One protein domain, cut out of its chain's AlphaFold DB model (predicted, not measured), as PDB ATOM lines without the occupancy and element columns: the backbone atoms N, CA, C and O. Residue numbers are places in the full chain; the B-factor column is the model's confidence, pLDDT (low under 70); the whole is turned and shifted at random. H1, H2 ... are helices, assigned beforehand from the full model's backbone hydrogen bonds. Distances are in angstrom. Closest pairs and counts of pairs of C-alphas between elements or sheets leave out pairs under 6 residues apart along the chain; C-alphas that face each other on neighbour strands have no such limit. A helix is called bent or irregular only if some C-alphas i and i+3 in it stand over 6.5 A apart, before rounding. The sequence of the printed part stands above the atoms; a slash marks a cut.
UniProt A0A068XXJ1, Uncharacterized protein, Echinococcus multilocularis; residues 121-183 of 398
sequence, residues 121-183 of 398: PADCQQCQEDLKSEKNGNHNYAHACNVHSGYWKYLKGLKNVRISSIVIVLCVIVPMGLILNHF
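AT A GLANCE: This is residues 121 to 183 of the 398 residues of an uncharacterized protein of Echinococcus multilocularis (UniProt A0A068XXJ1). A small head holds one end, and a single long helix sticks far out of it as an arm. From its first residue the printed part makes the head from a short lead, the short helix H1 and a long link that folds back past H1 to the start of H2; residues 154 to 183 stand free, most of them in H2. The printed part has 63 residues with two named helices, H1 then H2, and no named strand, and its class is all helix. It is extended, with a radius of gyration of the C-alphas of 19.1 A, and spans 60 by 23 by 17 A, the longest span running from the head through the arm.

HOW THE PARTS SIT: H1, residues 125 to 135, and H2, residues 149 to 180, are apart, but only just: their closest C-alphas are 8.2 A apart. A long link of 13 residues, 136 to 148, joins them. In H1 every O i to N i+4 pair is within hydrogen-bond range; in H2, 27 of 28 are. Of the residues that stand free, 154 to 180 belong to H2.

IN THESE COORDINATES: H1 begins at C-alpha 125, at (-50.927, 0.766, -42.819), and measures 15.4 A from first to last C-alpha. H2 begins at C-alpha 149, at (-47.333, 6.835, -32.189), and ends at C-alpha 180, at (-15.128, 38.787, -25.680), 45.8 A away. Neither helix is bent.

THE WHOLE: The two C-alphas farthest apart are those of Gln 125 and Phe 183, 60.1 A. Without the stretch that stands free, the body has 33 residues and spans 23 by 18 by 10 A. The printed part has no cut. The mean pLDDT of the printed part is 87.3, and residues 139 to 140, in the long link, are under 70.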
ATOM      1  N   PRO A 121     -42.407   1.103 -39.654       85.06
ATOM      2  CA  PRO A 121     -43.342   2.202 -39.889       85.06
ATOM      3  C   PRO A 121     -43.705   2.411 -41.363       85.06
ATOM      4  O   PRO A 121     -44.821   2.857 -41.634       85.06
ATOM      5  N   ALA A 122     -42.804   2.072 -42.294       82.62
ATOM      6  CA  ALA A 122     -43.076   2.118 -43.727       82.62
ATOM      7  C   ALA A 122     -44.153   1.108 -44.164       82.62
ATOM      8  O   ALA A 122     -44.976   1.448 -45.007       82.62
ATOM      9  N   ASP A 123     -44.208  -0.078 -43.554       85.69
ATOM     10  CA  ASP A 123     -45.169  -1.145 -43.880       85.69
ATOM     11  C   ASP A 123     -46.443  -1.083 -43.022       85.69
ATOM     12  O   ASP A 123     -47.426  -1.791 -43.255       85.69
ATOM     13  N   CYS A 124     -46.448  -0.243 -41.988       90.00
ATOM     14  CA  CYS A 124     -47.587  -0.087 -41.102       90.00
ATOM     15  C   CYS A 124     -48.686   0.752 -41.773       90.00
ATOM     16  O   CYS A 124     -48.571   1.974 -41.873       90.00
ATOM     17  N   GLN A 125     -49.792   0.108 -42.158       91.06
ATOM     18  CA  GLN A 125     -50.927   0.766 -42.819       91.06
ATOM     19  C   GLN A 125     -51.440   1.996 -42.046       91.06
ATOM     20  O   GLN A 125     -51.617   3.060 -42.631       91.06
ATOM     21  N   GLN A 126     -51.583   1.890 -40.719       90.25
ATOM     22  CA  GLN A 126     -51.998   3.018 -39.873       90.25
ATOM     23  C   GLN A 126     -51.001   4.183 -39.929       90.25
ATOM     24  O   GLN A 126     -51.403   5.339 -40.008       90.25
ATOM     25  N   CYS A 127     -49.693   3.903 -39.924       89.25
ATOM     26  CA  CYS A 127     -48.684   4.955 -40.055       89.25
ATOM     27  C   CYS A 127     -48.715   5.610 -41.438       89.25
ATOM     28  O   CYS A 127     -48.536   6.823 -41.532       89.25
ATOM     29  N   GLN A 128     -48.964   4.848 -42.504       89.94
ATOM     30  CA  GLN A 128     -49.109   5.415 -43.845       89.94
ATOM     31  C   GLN A 128     -50.345   6.318 -43.961       89.94
ATOM     32  O   GLN A 128     -50.273   7.376 -44.588       89.94
ATOM     33  N   GLU A 129     -51.471   5.924 -43.366       88.94
ATOM     34  CA  GLU A 129     -52.699   6.726 -43.321       88.94
ATOM     35  C   GLU A 129     -52.499   8.023 -42.520       88.94
ATOM     36  O   GLU A 129     -52.882   9.103 -42.986       88.94
ATOM     37  N   ASP A 130     -51.810   7.943 -41.376       86.69
ATOM     38  CA  ASP A 130     -51.415   9.111 -40.579       86.69
ATOM     39  C   ASP A 130     -50.521  10.067 -41.400       86.69
ATOM     40  O   ASP A 130     -50.759  11.275 -41.436       86.69
ATOM     41  N   LEU A 131     -49.522   9.540 -42.118       84.75
ATOM     42  CA  LEU A 131     -48.614  10.339 -42.956       84.75
ATOM     43  C   LEU A 131     -49.322  10.978 -44.160       84.75
ATOM     44  O   LEU A 131     -49.014  12.111 -44.533       84.75
ATOM     45  N   LYS A 132     -50.279  10.278 -44.782       86.94
ATOM     46  CA  LYS A 132     -51.122  10.852 -45.846       86.94
ATOM     47  C   LYS A 132     -51.986  11.989 -45.301       86.94
ATOM     48  O   LYS A 132     -52.108  13.027 -45.946       86.94
ATOM     49  N   SER A 133     -52.528  11.819 -44.098       85.06
ATOM     50  CA  SER A 133     -53.322  12.848 -43.421       85.06
ATOM     51  C   SER A 133     -52.493  14.094 -43.084       85.06
ATOM     52  O   SER A 133     -52.985  15.210 -43.263       85.06
ATOM     53  N   GLU A 134     -51.225  13.918 -42.688       83.69
ATOM     54  CA  GLU A 134     -50.264  15.015 -42.492       83.69
ATOM     55  C   GLU A 134     -50.037  15.816 -43.771       83.69
ATOM     56  O   GLU A 134     -50.143  17.043 -43.775       83.69
ATOM     57  N   LYS A 135     -49.741  15.113 -44.872       84.12
ATOM     58  CA  LYS A 135     -49.467  15.732 -46.177       84.12
ATOM     59  C   LYS A 135     -50.665  16.513 -46.710       84.12
ATOM     60  O   LYS A 135     -50.477  17.540 -47.354       84.12
ATOM     61  N   ASN A 136     -51.876  16.070 -46.387       85.75
ATOM     62  CA  ASN A 136     -53.116  16.747 -46.764       85.75
ATOM     63  C   ASN A 136     -53.411  18.001 -45.913       85.75
ATOM     64  O   ASN A 136     -54.481  18.589 -46.049       85.75
ATOM     65  N   GLY A 137     -52.488  18.424 -45.040       79.50
ATOM     66  CA  GLY A 137     -52.597  19.670 -44.275       79.50
ATOM     67  C   GLY A 137     -53.549  19.592 -43.085       79.50
ATOM     68  O   GLY A 137     -53.877  20.615 -42.485       79.50
ATOM     69  N   ASN A 138     -53.998  18.393 -42.707       76.19
ATOM     70  CA  ASN A 138     -54.799  18.247 -41.507       76.19
ATOM     71  C   ASN A 138     -53.868  18.441 -40.300       76.19
ATOM     72  O   ASN A 138     -52.957  17.654 -40.087       76.19
ATOM     73  N   HIS A 139     -54.022  19.509 -39.518       64.69
ATOM     74  CA  HIS A 139     -53.107  19.784 -38.396       64.69
ATOM     75  C   HIS A 139     -53.485  19.051 -37.097       64.69
ATOM     76  O   HIS A 139     -52.683  19.004 -36.162       64.69
ATOM     77  N   ASN A 140     -54.677  18.444 -37.058       66.62
ATOM     78  CA  ASN A 140     -55.269  17.830 -35.867       66.62
ATOM     79  C   ASN A 140     -55.370  16.295 -35.919       66.62
ATOM     80  O   ASN A 140     -56.037  15.712 -35.065       66.62
ATOM     81  N   TYR A 141     -54.728  15.611 -36.873       70.50
ATOM     82  CA  TYR A 141     -54.690  14.144 -36.820       70.50
ATOM     83  C   TYR A 141     -53.766  13.705 -35.671       70.50
ATOM     84  O   TYR A 141     -52.622  14.148 -35.532       70.50
ATOM     85  N   ALA A 142     -54.294  12.862 -34.790       75.75
ATOM     86  CA  ALA A 142     -53.500  12.189 -33.777       75.75
ATOM     87  C   ALA A 142     -52.946  10.907 -34.395       75.75
ATOM     88  O   ALA A 142     -53.714  10.144 -34.969       75.75
ATOM     89  N   HIS A 143     -51.643  10.652 -34.245       80.75
ATOM     90  CA  HIS A 143     -51.065   9.375 -34.664       80.75
ATOM     91  C   HIS A 143     -51.791   8.223 -33.960       80.75
ATOM     92  O   HIS A 143     -51.660   8.076 -32.737       80.75
ATOM     93  N   ALA A 144     -52.556   7.442 -34.721       83.56
ATOM     94  CA  ALA A 144     -53.457   6.421 -34.191       83.56
ATOM     95  C   ALA A 144     -52.744   5.086 -33.930       83.56
ATOM     96  O   ALA A 144     -53.227   4.260 -33.157       83.56
ATOM     97  N   CYS A 145     -51.570   4.873 -34.536       89.19
ATOM     98  CA  CYS A 145     -50.827   3.626 -34.388       89.19
ATOM     99  C   CYS A 145     -50.381   3.377 -32.936       89.19
ATOM    100  O   CYS A 145     -49.548   4.105 -32.393       89.19
ATOM    101  N   ASN A 146     -50.849   2.291 -32.318       88.25
ATOM    102  CA  ASN A 146     -50.509   1.954 -30.928       88.25
ATOM    103  C   ASN A 146     -49.011   1.684 -30.701       88.25
ATOM    104  O   ASN A 146     -48.500   1.906 -29.607       88.25
ATOM    105  N   VAL A 147     -48.303   1.215 -31.731       88.75
ATOM    106  CA  VAL A 147     -46.893   0.810 -31.629       88.75
ATOM    107  C   VAL A 147     -45.952   1.987 -31.897       88.75
ATOM    108  O   VAL A 147     -45.016   2.222 -31.134       88.75
ATOM    109  N   HIS A 148     -46.205   2.755 -32.960       90.69
ATOM    110  CA  HIS A 148     -45.283   3.792 -33.432       90.69
ATOM    111  C   HIS A 148     -45.640   5.206 -32.956       90.69
ATOM    112  O   HIS A 148     -44.762   6.071 -32.920       90.69
ATOM    113  N   SER A 149     -46.893   5.475 -32.557       90.75
ATOM    114  CA  SER A 149     -47.333   6.835 -32.189       90.75
ATOM    115  C   SER A 149     -46.519   7.446 -31.049       90.75
ATOM    116  O   SER A 149     -46.273   8.652 -31.053       90.75
ATOM    117  N   GLY A 150     -46.061   6.633 -30.090       90.88
ATOM    118  CA  GLY A 150     -45.201   7.093 -28.999       90.88
ATOM    119  C   GLY A 150     -43.897   7.704 -29.514       90.88
ATOM    120  O   GLY A 150     -43.511   8.792 -29.083       90.88
ATOM    121  N   TYR A 151     -43.258   7.049 -30.486       90.81
ATOM    122  CA  TYR A 151     -42.015   7.533 -31.080       90.81
ATOM    123  C   TYR A 151     -42.239   8.776 -31.948       90.81
ATOM    124  O   TYR A 151     -41.473   9.734 -31.869       90.81
ATOM    125  N   TRP A 152     -43.336   8.829 -32.706       88.38
ATOM    126  CA  TRP A 152     -43.706  10.025 -33.473       88.38
ATOM    127  C   TRP A 152     -43.964  11.244 -32.582       88.38
ATOM    128  O   TRP A 152     -43.463  12.339 -32.855       88.38
ATOM    129  N   LYS A 153     -44.676  11.055 -31.464       90.31
ATOM    130  CA  LYS A 153     -44.869  12.101 -30.446       90.31
ATOM    131  C   LYS A 153     -43.534  12.559 -29.860       90.31
ATOM    132  O   LYS A 153     -43.328  13.760 -29.689       90.31
ATOM    133  N   TYR A 154     -42.616  11.627 -29.608       91.62
ATOM    134  CA  TYR A 154     -41.260  11.941 -29.161       91.62
ATOM    135  C   TYR A 154     -40.482  12.767 -30.195       91.62
ATOM    136  O   TYR A 154     -39.948  13.813 -29.836       91.62
ATOM    137  N   LEU A 155     -40.489  12.383 -31.476       89.44
ATOM    138  CA  LEU A 155     -39.856  13.153 -32.556       89.44
ATOM    139  C   LEU A 155     -40.441  14.565 -32.686       89.44
ATOM    140  O   LEU A 155     -39.694  15.534 -32.851       89.44
ATOM    141  N   LYS A 156     -41.766  14.708 -32.574       88.88
ATOM    142  CA  LYS A 156     -42.432  16.020 -32.562       88.88
ATOM    143  C   LYS A 156     -41.988  16.856 -31.357       88.88
ATOM    144  O   LYS A 156     -41.686  18.038 -31.514       88.88
ATOM    145  N   GLY A 157     -41.866  16.235 -30.184       91.62
ATOM    146  CA  GLY A 157     -41.277  16.860 -28.999       91.62
ATOM    147  C   GLY A 157     -39.829  17.300 -29.229       91.62
ATOM    148  O   GLY A 157     -39.470  18.426 -28.890       91.62
ATOM    149  N   LEU A 158     -39.020  16.465 -29.884       91.25
ATOM    150  CA  LEU A 158     -37.628  16.767 -30.220       91.25
ATOM    151  C   LEU A 158     -37.501  17.980 -31.147       91.25
ATOM    152  O   LEU A 158     -36.598  18.792 -30.965       91.25
ATOM    153  N   LYS A 159     -38.421  18.146 -32.111       90.75
ATOM    154  CA  LYS A 159     -38.477  19.350 -32.958       90.75
ATOM    155  C   LYS A 159     -38.685  20.614 -32.116       90.75
ATOM    156  O   LYS A 159     -38.010  21.611 -32.355       90.75
ATOM    157  N   ASN A 160     -39.559  20.564 -31.110       91.94
ATOM    158  CA  ASN A 160     -39.798  21.705 -30.222       91.94
ATOM    159  C   ASN A 160     -38.592  22.002 -29.313       91.94
ATOM    160  O   ASN A 160     -38.198  23.158 -29.150       91.94
ATOM    161  N   VAL A 161     -37.954  20.953 -28.776       93.38
ATOM    162  CA  VAL A 161     -36.695  21.085 -28.024       93.38
ATOM    163  C   VAL A 161     -35.618  21.694 -28.915       93.38
ATOM    164  O   VAL A 161     -34.923  22.599 -28.482       93.38
ATOM    165  N   ARG A 162     -35.535  21.292 -30.187       92.81
ATOM    166  CA  ARG A 162     -34.586  21.862 -31.145       92.81
ATOM    167  C   ARG A 162     -34.790  23.351 -31.377       92.81
ATOM    168  O   ARG A 162     -33.807  24.083 -31.380       92.81
ATOM    169  N   ILE A 163     -36.030  23.800 -31.541       93.19
ATOM    170  CA  ILE A 163     -36.339  25.232 -31.664       93.19
ATOM    171  C   ILE A 163     -35.927  25.973 -30.386       93.19
ATOM    172  O   ILE A 163     -35.263  27.004 -30.460       93.19
ATOM    173  N   SER A 164     -36.230  25.406 -29.217       94.25
ATOM    174  CA  SER A 164     -35.844  25.988 -27.925       94.25
ATOM    175  C   SER A 164     -34.319  26.062 -27.762       94.25
ATOM    176  O   SER A 164     -33.791  27.086 -27.337       94.25
ATOM    177  N   SER A 165     -33.591  25.021 -28.172       93.31
ATOM    178  CA  SER A 165     -32.127  24.990 -28.154       93.31
ATOM    179  C   SER A 165     -31.511  26.049 -29.067       93.31
ATOM    180  O   SER A 165     -30.507  26.634 -28.681       93.31
ATOM    181  N   ILE A 166     -32.106  26.351 -30.231       94.06
ATOM    182  CA  ILE A 166     -31.637  27.451 -31.099       94.06
ATOM    183  C   ILE A 166     -31.704  28.782 -30.346       94.06
ATOM    184  O   ILE A 166     -30.738  29.542 -30.364       94.06
ATOM    185  N   VAL A 167     -32.823  29.047 -29.665       94.44
ATOM    186  CA  VAL A 167     -33.001  30.275 -28.877       94.44
ATOM    187  C   VAL A 167     -31.969  30.339 -27.753       94.44
ATOM    188  O   VAL A 167     -31.304  31.356 -27.610       94.44
ATOM    189  N   ILE A 168     -31.761  29.243 -27.017       94.75
ATOM    190  CA  ILE A 168     -30.755  29.176 -25.944       94.75
ATOM    191  C   ILE A 168     -29.347  29.441 -26.493       94.75
ATOM    192  O   ILE A 168     -28.614  30.254 -25.935       94.75
ATOM    193  N   VAL A 169     -28.973  28.798 -27.602       93.56
ATOM    194  CA  VAL A 169     -27.666  28.984 -28.246       93.56
ATOM    195  C   VAL A 169     -27.468  30.444 -28.660       93.56
ATOM    196  O   VAL A 169     -26.421  31.013 -28.371       93.56
ATOM    197  N   LEU A 170     -28.475  31.081 -29.264       92.19
ATOM    198  CA  LEU A 170     -28.427  32.505 -29.616       92.19
ATOM    199  C   LEU A 170     -28.300  33.407 -28.379       92.19
ATOM    200  O   LEU A 170     -27.470  34.317 -28.370       92.19
ATOM    201  N   CYS A 171     -29.072  33.125 -27.328       93.75
ATOM    202  CA  CYS A 171     -29.027  33.857 -26.064       93.75
ATOM    203  C   CYS A 171     -27.683  33.733 -25.338       93.75
ATOM    204  O   CYS A 171     -27.368  34.608 -24.541       93.75
ATOM    205  N   VAL A 172     -26.894  32.685 -25.589       92.25
ATOM    206  CA  VAL A 172     -25.561  32.508 -24.988       92.25
ATOM    207  C   VAL A 172     -24.460  33.068 -25.889       92.25
ATOM    208  O   VAL A 172     -23.615  33.827 -25.419       92.25
ATOM    209  N   ILE A 173     -24.472  32.735 -27.183       88.88
ATOM    210  CA  ILE A 173     -23.403  33.113 -28.120       88.88
ATOM    211  C   ILE A 173     -23.343  34.631 -28.315       88.88
ATOM    212  O   ILE A 173     -22.247  35.187 -28.326       88.88
ATOM    213  N   VAL A 174     -24.487  35.314 -28.447       88.25
ATOM    214  CA  VAL A 174     -24.498  36.763 -28.715       88.25
ATOM    215  C   VAL A 174     -23.901  37.560 -27.545       88.25
ATOM    216  O   VAL A 174     -22.963  38.324 -27.784       88.25
ATOM    217  N   PRO A 175     -24.337  37.375 -26.281       89.94
ATOM    218  CA  PRO A 175     -23.702  38.050 -25.151       89.94
ATOM    219  C   PRO A 175     -22.246  37.637 -24.953       89.94
ATOM    220  O   PRO A 175     -21.418  38.488 -24.639       89.94
ATOM    221  N   MET A 176     -21.910  36.361 -25.174       86.69
ATOM    222  CA  MET A 176     -20.526  35.898 -25.082       86.69
ATOM    223  C   MET A 176     -19.633  36.638 -26.084       86.69
ATOM    224  O   MET A 176     -18.588  37.143 -25.692       86.69
ATOM    225  N   GLY A 177     -20.072  36.801 -27.336       84.75
ATOM    226  CA  GLY A 177     -19.362  37.599 -28.341       84.75
ATOM    227  C   GLY A 177     -19.145  39.057 -27.916       84.75
ATOM    228  O   GLY A 177     -18.049  39.588 -28.079       84.75
ATOM    229  N   LEU A 178     -20.154  39.688 -27.306       86.50
ATOM    230  CA  LEU A 178     -20.042  41.061 -26.798       86.50
ATOM    231  C   LEU A 178     -19.044  41.181 -25.637       86.50
ATOM    232  O   LEU A 178     -18.285  42.146 -25.586       86.50
ATOM    233  N   ILE A 179     -19.023  40.204 -24.725       86.19
ATOM    234  CA  ILE A 179     -18.068  40.167 -23.606       86.19
ATOM    235  C   ILE A 179     -16.643  39.965 -24.129       86.19
ATOM    236  O   ILE A 179     -15.729  40.657 -23.685       86.19
ATOM    237  N   LEU A 180     -16.444  39.058 -25.090       83.38
ATOM    238  CA  LEU A 180     -15.128  38.787 -25.680       83.38
ATOM    239  C   LEU A 180     -14.530  40.023 -26.348       83.38
ATOM    240  O   LEU A 180     -13.348  40.290 -26.165       83.38
ATOM    241  N   ASN A 181     -15.362  40.821 -27.023       82.44
ATOM    242  CA  ASN A 181     -14.941  42.083 -27.634       82.44
ATOM    243  C   ASN A 181     -14.407  43.107 -26.610       82.44
ATOM    244  O   ASN A 181     -13.724  44.057 -26.979       82.44
ATOM    245  N   HIS A 182     -14.714  42.943 -25.319       85.56
ATOM    246  CA  HIS A 182     -14.207  43.823 -24.267       85.56
ATOM    247  C   HIS A 182     -12.853  43.370 -23.693       85.56
ATOM    248  O   HIS A 182     -12.123  44.186 -23.132       85.56
ATOM    249  N   PHE A 183     -12.491  42.088 -23.833       85.56
ATOM    250  CA  PHE A 183     -11.299  41.507 -23.209       85.56
ATOM    251  C   PHE A 183     -10.345  40.899 -24.256       85.56
ATOM    252  O   PHE A 183     -10.470  39.716 -24.581       85.56
TER     253      PHE A 183